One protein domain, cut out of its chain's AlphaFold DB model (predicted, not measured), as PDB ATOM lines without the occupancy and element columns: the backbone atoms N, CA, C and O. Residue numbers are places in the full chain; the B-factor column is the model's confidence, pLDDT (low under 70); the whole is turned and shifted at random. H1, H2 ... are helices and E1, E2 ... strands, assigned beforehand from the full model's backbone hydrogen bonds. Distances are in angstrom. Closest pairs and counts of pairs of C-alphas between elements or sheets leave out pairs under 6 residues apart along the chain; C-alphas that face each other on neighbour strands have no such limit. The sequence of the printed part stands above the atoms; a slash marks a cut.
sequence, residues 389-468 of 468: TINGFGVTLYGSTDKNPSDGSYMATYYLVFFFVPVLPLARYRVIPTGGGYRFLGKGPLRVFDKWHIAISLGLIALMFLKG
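Overview. This is residues 389 to 468 of the 468 residues of an uncharacterized protein of Ralstonia solanacearum (UniProt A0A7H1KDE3). Picture a strongly twisted, curled sheet of four antiparallel strands, E1 to E4, with one long helix, H1, packed along E3 by its residues 449 to 461, while residues 462 to 468, of which 462 to 467 belong to H1, stick out beyond the sheet. The loop around Ser 406, between E1 and E2, and the end of the helix make the two far ends of a flat outline, 50 by 30 by 14 A. The printed part has 80 residues, with four named strands and one named helix in the order E1, E2, E3, E4, H1 along the chain, and the sheet has the order E1 - E2 - E3 - E4. The class is mixed, helices and strands; the whole is only just loose, close to compact, with a radius of gyration of the C-alphas of 14.4 A.

Along the chain. Find C-alpha 393 at (19.812, -3.021, 28.925); there E1 begins, and it runs over residues 393 to 401 for 23.7 A. E2 follows at residues 410 to 418, 24.0 A long. Next comes E3, residues 421 to 434, the longest strand by residues; it measures 23.2 A and bends by 118 degrees at residue 424. E4, residues 437 to 444, bends by 71 degrees at residue 441. H1 begins at C-alpha 448, at (27.156, 20.738, 32.713), and runs 28.8 A to C-alpha 467, at (36.862, -3.744, 44.340).

Arrangement. Begin with the sheet, a meander, each strand the antiparallel neighbour of the one before. In the hairpin E1 and E2, look at N 398 and O 413, 2.8 A apart and within hydrogen-bond range; the two directions stand at 153 degrees. In the hairpin E2 and E3, N 414 and O 427 are 2.8 A apart. In the hairpin E3 and E4, N 441 and O 430 are 2.8 A apart. The edge strands E1 and E4 are apart. From edge to edge the strands' lines turn by 107 degrees and the way across the sheet turns by 69 degrees. H1 is on the sheet, over E3, at a height over the sheet of 6.3 A. It runs along the strands, at 7 degrees to E3 on the local plane. The closest C-alphas of E3 and H1 are those of Leu 424 and Ile 454, 5.7 A apart. In H1 every O i to N i+4 pair is within hydrogen-bond range.

Size, cuts and confidence. The two C-alphas farthest apart are those of Ser 406 and Gly 468, 50.7 A. The printed part has no cut and ends at Gly 468, the chain's last residue. The links E2 to E3, E3 to E4 and E4 to H1 are tight, and E1 to E2 is short. The mean pLDDT of the printed part is 88.1; look for values under 70 at residues 467 to 468.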
ATOM      1  N   THR A 389      16.288  -1.536  23.659       88.69
ATOM      2  CA  THR A 389      16.607  -2.107  24.969       88.69
ATOM      3  C   THR A 389      16.108  -3.548  25.055       88.69
ATOM      4  O   THR A 389      14.941  -3.799  24.759       88.69
ATOM      5  N   ILE A 390      16.947  -4.473  25.528       88.81
ATOM      6  CA  ILE A 390      16.569  -5.854  25.873       88.81
ATOM      7  C   ILE A 390      16.603  -5.977  27.395       88.81
ATOM      8  O   ILE A 390      17.643  -5.732  28.001       88.81
ATOM      9  N   ASN A 391      15.486  -6.350  28.030       87.81
ATOM     10  CA  ASN A 391      15.393  -6.554  29.487       87.81
ATOM     11  C   ASN A 391      15.959  -5.390  30.335       87.81
ATOM     12  O   ASN A 391      16.535  -5.605  31.398       87.81
ATOM     13  N   GLY A 392      15.816  -4.150  29.855       83.69
ATOM     14  CA  GLY A 392      16.304  -2.947  30.538       83.69
ATOM     15  C   GLY A 392      17.762  -2.576  30.255       83.69
ATOM     16  O   GLY A 392      18.238  -1.589  30.812       83.69
ATOM     17  N   PHE A 393      18.454  -3.310  29.382       89.12
ATOM     18  CA  PHE A 393      19.812  -3.021  28.925       89.12
ATOM     19  C   PHE A 393      19.784  -2.486  27.500       89.12
ATOM     20  O   PHE A 393      19.209  -3.117  26.612       89.12
ATOM     21  N   GLY A 394      20.417  -1.343  27.258       92.44
ATOM     22  CA  GLY A 394      20.523  -0.786  25.913       92.44
ATOM     23  C   GLY A 394      20.580   0.729  25.924       92.44
ATOM     24  O   GLY A 394      21.186   1.325  26.810       92.44
ATOM     25  N   VAL A 395      19.961   1.350  24.928       94.12
ATOM     26  CA  VAL A 395      20.061   2.789  24.690       94.12
ATOM     27  C   VAL A 395      18.697   3.395  24.389       94.12
ATOM     28  O   VAL A 395      17.919   2.847  23.608       94.12
ATOM     29  N   THR A 396      18.382   4.522  25.023       92.50
ATOM     30  CA  THR A 396      17.111   5.228  24.803       92.50
ATOM     31  C   THR A 396      17.205   6.706  25.203       92.50
ATOM     32  O   THR A 396      18.221   7.158  25.739       92.50
ATOM     33  N   LEU A 397      16.157   7.478  24.913       93.62
ATOM     34  CA  LEU A 397      16.052   8.900  25.242       93.62
ATOM     35  C   LEU A 397      15.344   9.118  26.583       93.62
ATOM     36  O   LEU A 397      14.283   8.556  26.831       93.62
ATOM     37  N   TYR A 398      15.894  10.008  27.410       92.12
ATOM     38  CA  TYR A 398      15.271  10.486  28.643       92.12
ATOM     39  C   TYR A 398      15.179  12.012  28.689       92.12
ATOM     40  O   TYR A 398      16.084  12.740  28.264       92.12
ATOM     41  N   GLY A 399      14.101  12.480  29.320       91.00
ATOM     42  CA  GLY A 399      13.855  13.886  29.627       91.00
ATOM     43  C   GLY A 399      13.282  14.691  28.460       91.00
ATOM     44  O   GLY A 399      13.422  14.331  27.295       91.00
ATOM     45  N   SER A 400      12.636  15.809  28.796       91.56
ATOM     46  CA  SER A 400      12.129  16.785  27.827       91.56
ATOM     47  C   SER A 400      12.456  18.204  28.288       91.56
ATOM     48  O   SER A 400      11.719  18.836  29.041       91.56
ATOM     49  N   THR A 401      13.625  18.682  27.873       89.50
ATOM     50  CA  THR A 401      14.159  20.012  28.220       89.50
ATOM     51  C   THR A 401      14.189  20.917  26.999       89.50
ATOM     52  O   THR A 401      14.063  20.417  25.889       89.50
ATOM     53  N   ASP A 402      14.343  22.230  27.176       86.06
ATOM     54  CA  ASP A 402      14.448  23.197  26.069       86.06
ATOM     55  C   ASP A 402      13.308  23.052  25.039       86.06
ATOM     56  O   ASP A 402      13.544  23.012  23.830       86.06
ATOM     57  N   LYS A 403      12.072  22.888  25.538       88.12
ATOM     58  CA  LYS A 403      10.878  22.716  24.702       88.12
ATOM     59  C   LYS A 403      10.692  23.946  23.823       88.12
ATOM     60  O   LYS A 403      10.622  25.057  24.339       88.12
ATOM     61  N   ASN A 404      10.562  23.732  22.522       83.25
ATOM     62  CA  ASN A 404      10.206  24.764  21.572       83.25
ATOM     63  C   ASN A 404       8.681  24.772  21.355       83.25
ATOM     64  O   ASN A 404       8.142  23.819  20.787       83.25
ATOM     65  N   PRO A 405       7.966  25.831  21.774       79.12
ATOM     66  CA  PRO A 405       6.518  25.912  21.610       79.12
ATOM     67  C   PRO A 405       6.062  25.966  20.149       79.12
ATOM     68  O   PRO A 405       4.922  25.609  19.871       79.12
ATOM     69  N   SER A 406       6.915  26.415  19.218       78.38
ATOM     70  CA  SER A 406       6.505  26.642  17.826       78.38
ATOM     71  C   SER A 406       6.350  25.357  17.012       78.38
ATOM     72  O   SER A 406       5.536  25.311  16.099       78.38
ATOM     73  N   ASP A 407       7.140  24.324  17.314       82.38
ATOM     74  CA  ASP A 407       7.148  23.049  16.579       82.38
ATOM     75  C   ASP A 407       6.993  21.815  17.487       82.38
ATOM     76  O   ASP A 407       6.981  20.682  17.002       82.38
ATOM     77  N   GLY A 408       6.876  22.023  18.803       85.56
ATOM     78  CA  GLY A 408       6.745  20.962  19.799       85.56
ATOM     79  C   GLY A 408       8.019  20.142  20.022       85.56
ATOM     80  O   GLY A 408       7.971  19.133  20.731       85.56
ATOM     81  N   SER A 409       9.153  20.538  19.436       89.69
ATOM     82  CA  SER A 409      10.431  19.854  19.631       89.69
ATOM     83  C   SER A 409      10.996  20.093  21.028       89.69
ATOM     84  O   SER A 409      10.679  21.073  21.702       89.69
ATOM     85  N   TYR A 410      11.846  19.184  21.494       91.38
ATOM     86  CA  TYR A 410      12.557  19.344  22.757       91.38
ATOM     87  C   TYR A 410      13.897  18.621  22.742       91.38
ATOM     88  O   TYR A 410      14.130  17.700  21.961       91.38
ATOM     89  N   MET A 411      14.784  19.031  23.640       92.19
ATOM     90  CA  MET A 411      16.051  18.367  23.894       92.19
ATOM     91  C   MET A 411      15.861  17.187  24.848       92.19
ATOM     92  O   MET A 411      15.458  17.358  26.006       92.19
ATOM     93  N   ALA A 412      16.221  16.002  24.365       93.69
ATOM     94  CA  ALA A 412      16.272  14.758  25.116       93.69
ATOM     95  C   ALA A 412      17.717  14.261  25.222       93.69
ATOM     96  O   ALA A 412      18.543  14.498  24.338       93.69
ATOM     97  N   THR A 413      18.035  13.574  26.315       94.88
ATOM     98  CA  THR A 413      19.372  13.015  26.540       94.88
ATOM     99  C   THR A 413      19.356  11.536  26.199       94.88
ATOM    100  O   THR A 413      18.517  10.790  26.692       94.88
ATOM    101  N   TYR A 414      20.267  11.125  25.330       95.50
ATOM    102  CA  TYR A 414      20.459   9.750  24.904       95.50
ATOM    103  C   TYR A 414      21.383   9.048  25.889       95.50
ATOM    104  O   TYR A 414      22.528   9.464  26.053       95.50
ATOM    105  N   TYR A 415      20.872   8.023  26.563       94.69
ATOM    106  CA  TYR A 415      21.562   7.315  27.636       94.69
ATOM    107  C   TYR A 415      21.893   5.882  27.239       94.69
ATOM    108  O   TYR A 415      21.086   5.224  26.585       94.69
ATOM    109  N   LEU A 416      23.028   5.383  27.729       93.62
ATOM    110  CA  LEU A 416      23.210   3.963  28.007       93.62
ATOM    111  C   LEU A 416      22.477   3.634  29.311       93.62
ATOM    112  O   LEU A 416      22.671   4.294  30.337       93.62
ATOM    113  N   VAL A 417      21.631   2.617  29.254       91.94
ATOM    114  CA  VAL A 417      20.707   2.225  30.313       91.94
ATOM    115  C   VAL A 417      21.050   0.821  30.794       91.94
ATOM    116  O   VAL A 417      21.316  -0.071  29.986       91.94
ATOM    117  N   PHE A 418      21.013   0.635  32.112       90.69
ATOM    118  CA  PHE A 418      21.196  -0.647  32.791       90.69
ATOM    119  C   PHE A 418      19.994  -0.872  33.714       90.69
ATOM    120  O   PHE A 418      19.700  -0.016  34.546       90.69
ATOM    121  N   PHE A 419      19.265  -1.978  33.543       89.06
ATOM    122  CA  PHE A 419      17.983  -2.239  34.220       89.06
ATOM    123  C   PHE A 419      17.023  -1.032  34.248       89.06
ATOM    124  O   PHE A 419      16.506  -0.659  35.295       89.06
ATOM    125  N   PHE A 420      16.776  -0.403  33.095       83.56
ATOM    126  CA  PHE A 420      15.890   0.772  32.959       83.56
ATOM    127  C   PHE A 420      16.347   2.038  33.713       83.56
ATOM    128  O   PHE A 420      15.648   3.054  33.685       83.56
ATOM    129  N   VAL A 421      17.531   2.020  34.334       88.94
ATOM    130  CA  VAL A 421      18.144   3.186  34.975       88.94
ATOM    131  C   VAL A 421      19.112   3.854  33.988       88.94
ATOM    132  O   VAL A 421      20.001   3.178  33.463       88.94
ATOM    133  N   PRO A 422      18.965   5.160  33.691       89.50
ATOM    134  CA  PRO A 422      19.886   5.882  32.816       89.50
ATOM    135  C   PRO A 422      21.248   6.045  33.505       89.50
ATOM    136  O   PRO A 422      21.384   6.866  34.409       89.50
ATOM    137  N   VAL A 423      22.248   5.261  33.089       90.50
ATOM    138  CA  VAL A 423      23.564   5.200  33.751       90.50
ATOM    139  C   VAL A 423      24.555   6.180  33.142       90.50
ATOM    140  O   VAL A 423      25.249   6.873  33.872       90.50
ATOM    141  N   LEU A 424      24.662   6.253  31.814       92.25
ATOM    142  CA  LEU A 424      25.683   7.079  31.161       92.25
ATOM    143  C   LEU A 424      25.060   7.919  30.041       92.25
ATOM    144  O   LEU A 424      24.599   7.339  29.055       92.25
ATOM    145  N   PRO A 425      25.027   9.261  30.145       93.50
ATOM    146  CA  PRO A 425      24.570  10.094  29.044       93.50
ATOM    147  C   PRO A 425      25.619  10.099  27.931       93.50
ATOM    148  O   PRO A 425      26.789  10.385  28.163       93.50
ATOM    149  N   LEU A 426      25.191   9.790  26.712       92.38
ATOM    150  CA  LEU A 426      26.050   9.651  25.535       92.38
ATOM    151  C   LEU A 426      25.999  10.895  24.641       92.38
ATOM    152  O   LEU A 426      27.014  11.338  24.108       92.38
ATOM    153  N   ALA A 427      24.809  11.462  24.454       92.75
ATOM    154  CA  ALA A 427      24.585  12.645  23.628       92.75
ATOM    155  C   ALA A 427      23.264  13.321  24.009       92.75
ATOM    156  O   ALA A 427      22.439  12.742  24.714       92.75
ATOM    157  N   ARG A 428      23.023  14.533  23.506       93.31
ATOM    158  CA  ARG A 428      21.688  15.139  23.516       93.31
ATOM    159  C   ARG A 428      21.205  15.337  22.095       93.31
ATOM    160  O   ARG A 428      21.982  15.740  21.236       93.31
ATOM    161  N   TYR A 429      19.924  15.092  21.870       93.12
ATOM    162  CA  TYR A 429      19.290  15.302  20.578       93.12
ATOM    163  C   TYR A 429      18.061  16.179  20.732       93.12
ATOM    164  O   TYR A 429      17.296  16.019  21.686       93.12
ATOM    165  N   ARG A 430      17.852  17.073  19.765       91.88
ATOM    166  CA  ARG A 430      16.558  17.721  19.588       91.88
ATOM    167  C   ARG A 430      15.653  16.768  18.826       91.88
ATOM    168  O   ARG A 430      16.025  16.292  17.752       91.88
ATOM    169  N   VAL A 431      14.489  16.475  19.385       92.06
ATOM    170  CA  VAL A 431      13.546  15.508  18.827       92.06
ATOM    171  C   VAL A 431      12.128  16.060  18.818       92.06
ATOM    172  O   VAL A 431      11.771  16.880  19.661       92.06
ATOM    173  N   ILE A 432      11.316  15.579  17.880       91.88
ATOM    174  CA  ILE A 432       9.859  15.735  17.895       91.88
ATOM    175  C   ILE A 432       9.255  14.354  18.163       91.88
ATOM    176  O   ILE A 432       9.581  13.413  17.431       91.88
ATOM    177  N   PRO A 433       8.407  14.197  19.193       89.62
ATOM    178  CA  PRO A 433       7.739  12.930  19.458       89.62
ATOM    179  C   PRO A 433       6.748  12.614  18.331       89.62
ATOM    180  O   PRO A 433       5.976  13.473  17.907       89.62
ATOM    181  N   THR A 434       6.759  11.377  17.848       87.50
ATOM    182  CA  THR A 434       5.769  10.847  16.901       87.50
ATOM    183  C   THR A 434       4.981   9.723  17.574       87.50
ATOM    184  O   THR A 434       5.412   9.195  18.597       87.50
ATOM    185  N   GLY A 435       3.826   9.333  17.016       77.31
ATOM    186  CA  GLY A 435       2.910   8.344  17.618       77.31
ATOM    187  C   GLY A 435       3.502   6.955  17.926       77.31
ATOM    188  O   GLY A 435       2.815   6.137  18.524       77.31
ATOM    189  N   GLY A 436       4.761   6.688  17.559       80.25
ATOM    190  CA  GLY A 436       5.496   5.472  17.914       80.25
ATOM    191  C   GLY A 436       7.019   5.646  17.991       80.25
ATOM    192  O   GLY A 436       7.741   4.665  17.850       80.25
ATOM    193  N   GLY A 437       7.536   6.871  18.158       87.31
ATOM    194  CA  GLY A 437       8.982   7.114  18.163       87.31
ATOM    195  C   GLY A 437       9.366   8.594  18.170       87.31
ATOM    196  O   GLY A 437       8.662   9.433  18.728       87.31
ATOM    197  N   TYR A 438      10.502   8.915  17.549       92.12
ATOM    198  CA  TYR A 438      11.057  10.268  17.523       92.12
ATOM    199  C   TYR A 438      11.547  10.645  16.128       92.12
ATOM    200  O   TYR A 438      12.269   9.882  15.485       92.12
ATOM    201  N   ARG A 439      11.227  11.866  15.689       90.75
ATOM    202  CA  ARG A 439      11.922  12.522  14.578       90.75
ATOM    203  C   ARG A 439      13.097  13.310  15.141       90.75
ATOM    204  O   ARG A 439      12.891  14.296  15.844       90.75
ATOM    205  N   PHE A 440      14.315  12.880  14.837       91.62
ATOM    206  CA  PHE A 440      15.531  13.559  15.276       91.62
ATOM    207  C   PHE A 440      15.852  14.741  14.361       91.62
ATOM    208  O   PHE A 440      15.866  14.594  13.143       91.62
ATOM    209  N   LEU A 441      16.105  15.903  14.961       86.81
ATOM    210  CA  LEU A 441      16.380  17.151  14.246       86.81
ATOM    211  C   LEU A 441      17.867  17.517  14.245       86.81
ATOM    212  O   LEU A 441      18.339  18.167  13.321       86.81
ATOM    213  N   GLY A 442      18.616  17.090  15.260       88.25
ATOM    214  CA  GLY A 442      20.050  17.347  15.349       88.25
ATOM    215  C   GLY A 442      20.605  17.023  16.728       88.25
ATOM    216  O   GLY A 442      19.851  16.805  17.684       88.25
ATOM    217  N   LYS A 443      21.930  16.967  16.832       89.69
ATOM    218  CA  LYS A 443      22.644  16.695  18.080       89.69
ATOM    219  C   LYS A 443      23.048  18.010  18.742       89.69
ATOM    220  O   LYS A 443      23.606  18.890  18.101       89.69
ATOM    221  N   GLY A 444      22.758  18.150  20.031       87.94
ATOM    222  CA  GLY A 444      23.106  19.332  20.815       87.94
ATOM    223  C   GLY A 444      24.181  19.060  21.863       87.94
ATOM    224  O   GLY A 444      24.502  17.901  22.152       87.94
ATOM    225  N   PRO A 445      24.732  20.127  22.464       87.69
ATOM    226  CA  PRO A 445      25.775  20.007  23.470       87.69
ATOM    227  C   PRO A 445      25.247  19.355  24.753       87.69
ATOM    228  O   PRO A 445      24.113  19.592  25.185       87.69
ATOM    229  N   LEU A 446      26.104  18.554  25.391       88.75
ATOM    230  CA  LEU A 446      25.866  18.022  26.734       88.75
ATOM    231  C   LEU A 446      25.827  19.166  27.755       88.75
ATOM    232  O   LEU A 446      26.676  20.061  27.723       88.75
ATOM    233  N   ARG A 447      24.873  19.119  28.691       89.56
ATOM    234  CA  ARG A 447      24.794  20.098  29.783       89.56
ATOM    235  C   ARG A 447      25.925  19.855  30.771       89.56
ATOM    236  O   ARG A 447      26.481  18.761  30.849       89.56
ATOM    237  N   VAL A 448      26.205  20.860  31.596       89.62
ATOM    238  CA  VAL A 448      27.156  20.738  32.713       89.62
ATOM    239  C   VAL A 448      26.801  19.539  33.600       89.62
ATOM    240  O   VAL A 448      27.678  18.747  33.927       89.62
ATOM    241  N   PHE A 449      25.512  19.342  33.899       90.12
ATOM    242  CA  PHE A 449      25.037  18.173  34.643       90.12
ATOM    243  C   PHE A 449      25.340  16.844  33.938       90.12
ATOM    244  O   PHE A 449      25.826  15.924  34.583       90.12
ATOM    245  N   ASP A 450      25.107  16.739  32.625       90.25
ATOM    246  CA  ASP A 450      25.367  15.489  31.897       90.25
ATOM    247  C   ASP A 450      26.869  15.147  31.924       90.25
ATOM    248  O   ASP A 450      27.236  13.986  32.065       90.25
ATOM    249  N   LYS A 451      27.752  16.157  31.876       90.38
ATOM    250  CA  LYS A 451      29.207  15.968  32.024       90.38
ATOM    251  C   LYS A 451      29.592  15.460  33.418       90.38
ATOM    252  O   LYS A 451      30.411  14.552  33.526       90.38
ATOM    253  N   TRP A 452      28.983  16.003  34.475       92.88
ATOM    254  CA  TRP A 452      29.161  15.487  35.838       92.88
ATOM    255  C   TRP A 452      28.629  14.063  35.983       92.88
ATOM    256  O   TRP A 452      29.288  13.229  36.594       92.88
ATOM    257  N   HIS A 453      27.481  13.768  35.375       92.25
ATOM    258  CA  HIS A 453      26.905  12.431  35.375       92.25
ATOM    259  C   HIS A 453      27.850  11.432  34.693       92.25
ATOM    260  O   HIS A 453      28.114  10.380  35.258       92.25
ATOM    261  N   ILE A 454      28.460  11.792  33.556       91.75
ATOM    262  CA  ILE A 454      29.513  10.978  32.922       91.75
ATOM    263  C   ILE A 454      30.669  10.712  33.892       91.75
ATOM    264  O   ILE A 454      31.070   9.560  34.049       91.75
ATOM    265  N   ALA A 455      31.190  11.746  34.558       91.00
ATOM    266  CA  ALA A 455      32.315  11.601  35.484       91.00
ATOM    267  C   ALA A 455      31.981  10.684  36.675       91.00
ATOM    268  O   ALA A 455      32.778   9.814  37.022       91.00
ATOM    269  N   ILE A 456      30.792  10.840  37.263       91.56
ATOM    270  CA  ILE A 456      30.314  10.003  38.371       91.56
ATOM    271  C   ILE A 456      30.140   8.556  37.909       91.56
ATOM    272  O   ILE A 456      30.635   7.645  38.568       91.56
ATOM    273  N   SER A 457      29.486   8.332  36.770       88.94
ATOM    274  CA  SER A 457      29.219   6.987  36.261       88.94
ATOM    275  C   SER A 457      30.501   6.251  35.894       88.94
ATOM    276  O   SER A 457      30.664   5.094  36.271       88.94
ATOM    277  N   LEU A 458      31.457   6.921  35.241       90.19
ATOM    278  CA  LEU A 458      32.780   6.345  34.982       90.19
ATOM    279  C   LEU A 458      33.543   6.059  36.282       90.19
ATOM    280  O   LEU A 458      34.174   5.010  36.393       90.19
ATOM    281  N   GLY A 459      33.448   6.946  37.277       88.56
ATOM    282  CA  GLY A 459      34.044   6.744  38.597       88.56
ATOM    283  C   GLY A 459      33.477   5.524  39.326       88.56
ATOM    284  O   GLY A 459      34.239   4.715  39.846       88.56
ATOM    285  N   LEU A 460      32.152   5.347  39.321       86.88
ATOM    286  CA  LEU A 460      31.482   4.190  39.923       86.88
ATOM    287  C   LEU A 460      31.828   2.886  39.198       86.88
ATOM    288  O   LEU A 460      32.116   1.890  39.856       86.88
ATOM    289  N   ILE A 461      31.862   2.903  37.862       85.00
ATOM    290  CA  ILE A 461      32.279   1.749  37.054       85.00
ATOM    291  C   ILE A 461      33.724   1.365  37.396       85.00
ATOM    292  O   ILE A 461      33.995   0.205  37.693       85.00
ATOM    293  N   ALA A 462      34.649   2.329  37.432       83.75
ATOM    294  CA  ALA A 462      36.039   2.074  37.809       83.75
ATOM    295  C   ALA A 462      36.157   1.510  39.235       83.75
ATOM    296  O   ALA A 462      36.930   0.585  39.473       83.75
ATOM    297  N   LEU A 463      35.356   2.014  40.178       84.12
ATOM    298  CA  LEU A 463      35.347   1.548  41.565       84.12
ATOM    299  C   LEU A 463      34.804   0.115  41.701       84.12
ATOM    300  O   LEU A 463      35.280  -0.627  42.559       84.12
ATOM    301  N   MET A 464      33.869  -0.294  40.836       80.31
ATOM    302  CA  MET A 464      33.404  -1.684  40.740       80.31
ATOM    303  C   MET A 464      34.493  -2.626  40.214       80.31
ATOM    304  O   MET A 464      34.604  -3.738  40.713       80.31
ATOM    305  N   PHE A 465      35.323  -2.184  39.266       77.25
ATOM    306  CA  PHE A 465      36.450  -2.979  38.755       77.25
ATOM    307  C   PHE A 465      37.685  -2.972  39.673       77.25
ATOM    308  O   PHE A 465      38.526  -3.852  39.558       77.25
ATOM    309  N   LEU A 466      37.804  -2.000  40.585       73.50
ATOM    310  CA  LEU A 466      38.888  -1.925  41.577       73.50
ATOM    311  C   LEU A 466      38.586  -2.682  42.881       73.50
ATOM    312  O   LEU A 466      39.506  -2.971  43.642       73.50
ATOM    313  N   LYS A 467      37.309  -2.959  43.173       58.66
ATOM    314  CA  LYS A 467      36.862  -3.744  44.340       58.66
ATOM    315  C   LYS A 467      36.331  -5.139  43.980       58.66
ATOM    316  O   LYS A 467      35.922  -5.858  44.891       58.66
ATOM    317  N   GLY A 468      36.280  -5.466  42.689       51.31
ATOM    318  CA  GLY A 468      35.856  -6.760  42.152       51.31
ATOM    319  C   GLY A 468      37.010  -7.724  41.962       51.31
ATOM    320  O   GLY A 468      38.132  -7.241  41.692       51.31
TER     321      GLY A 468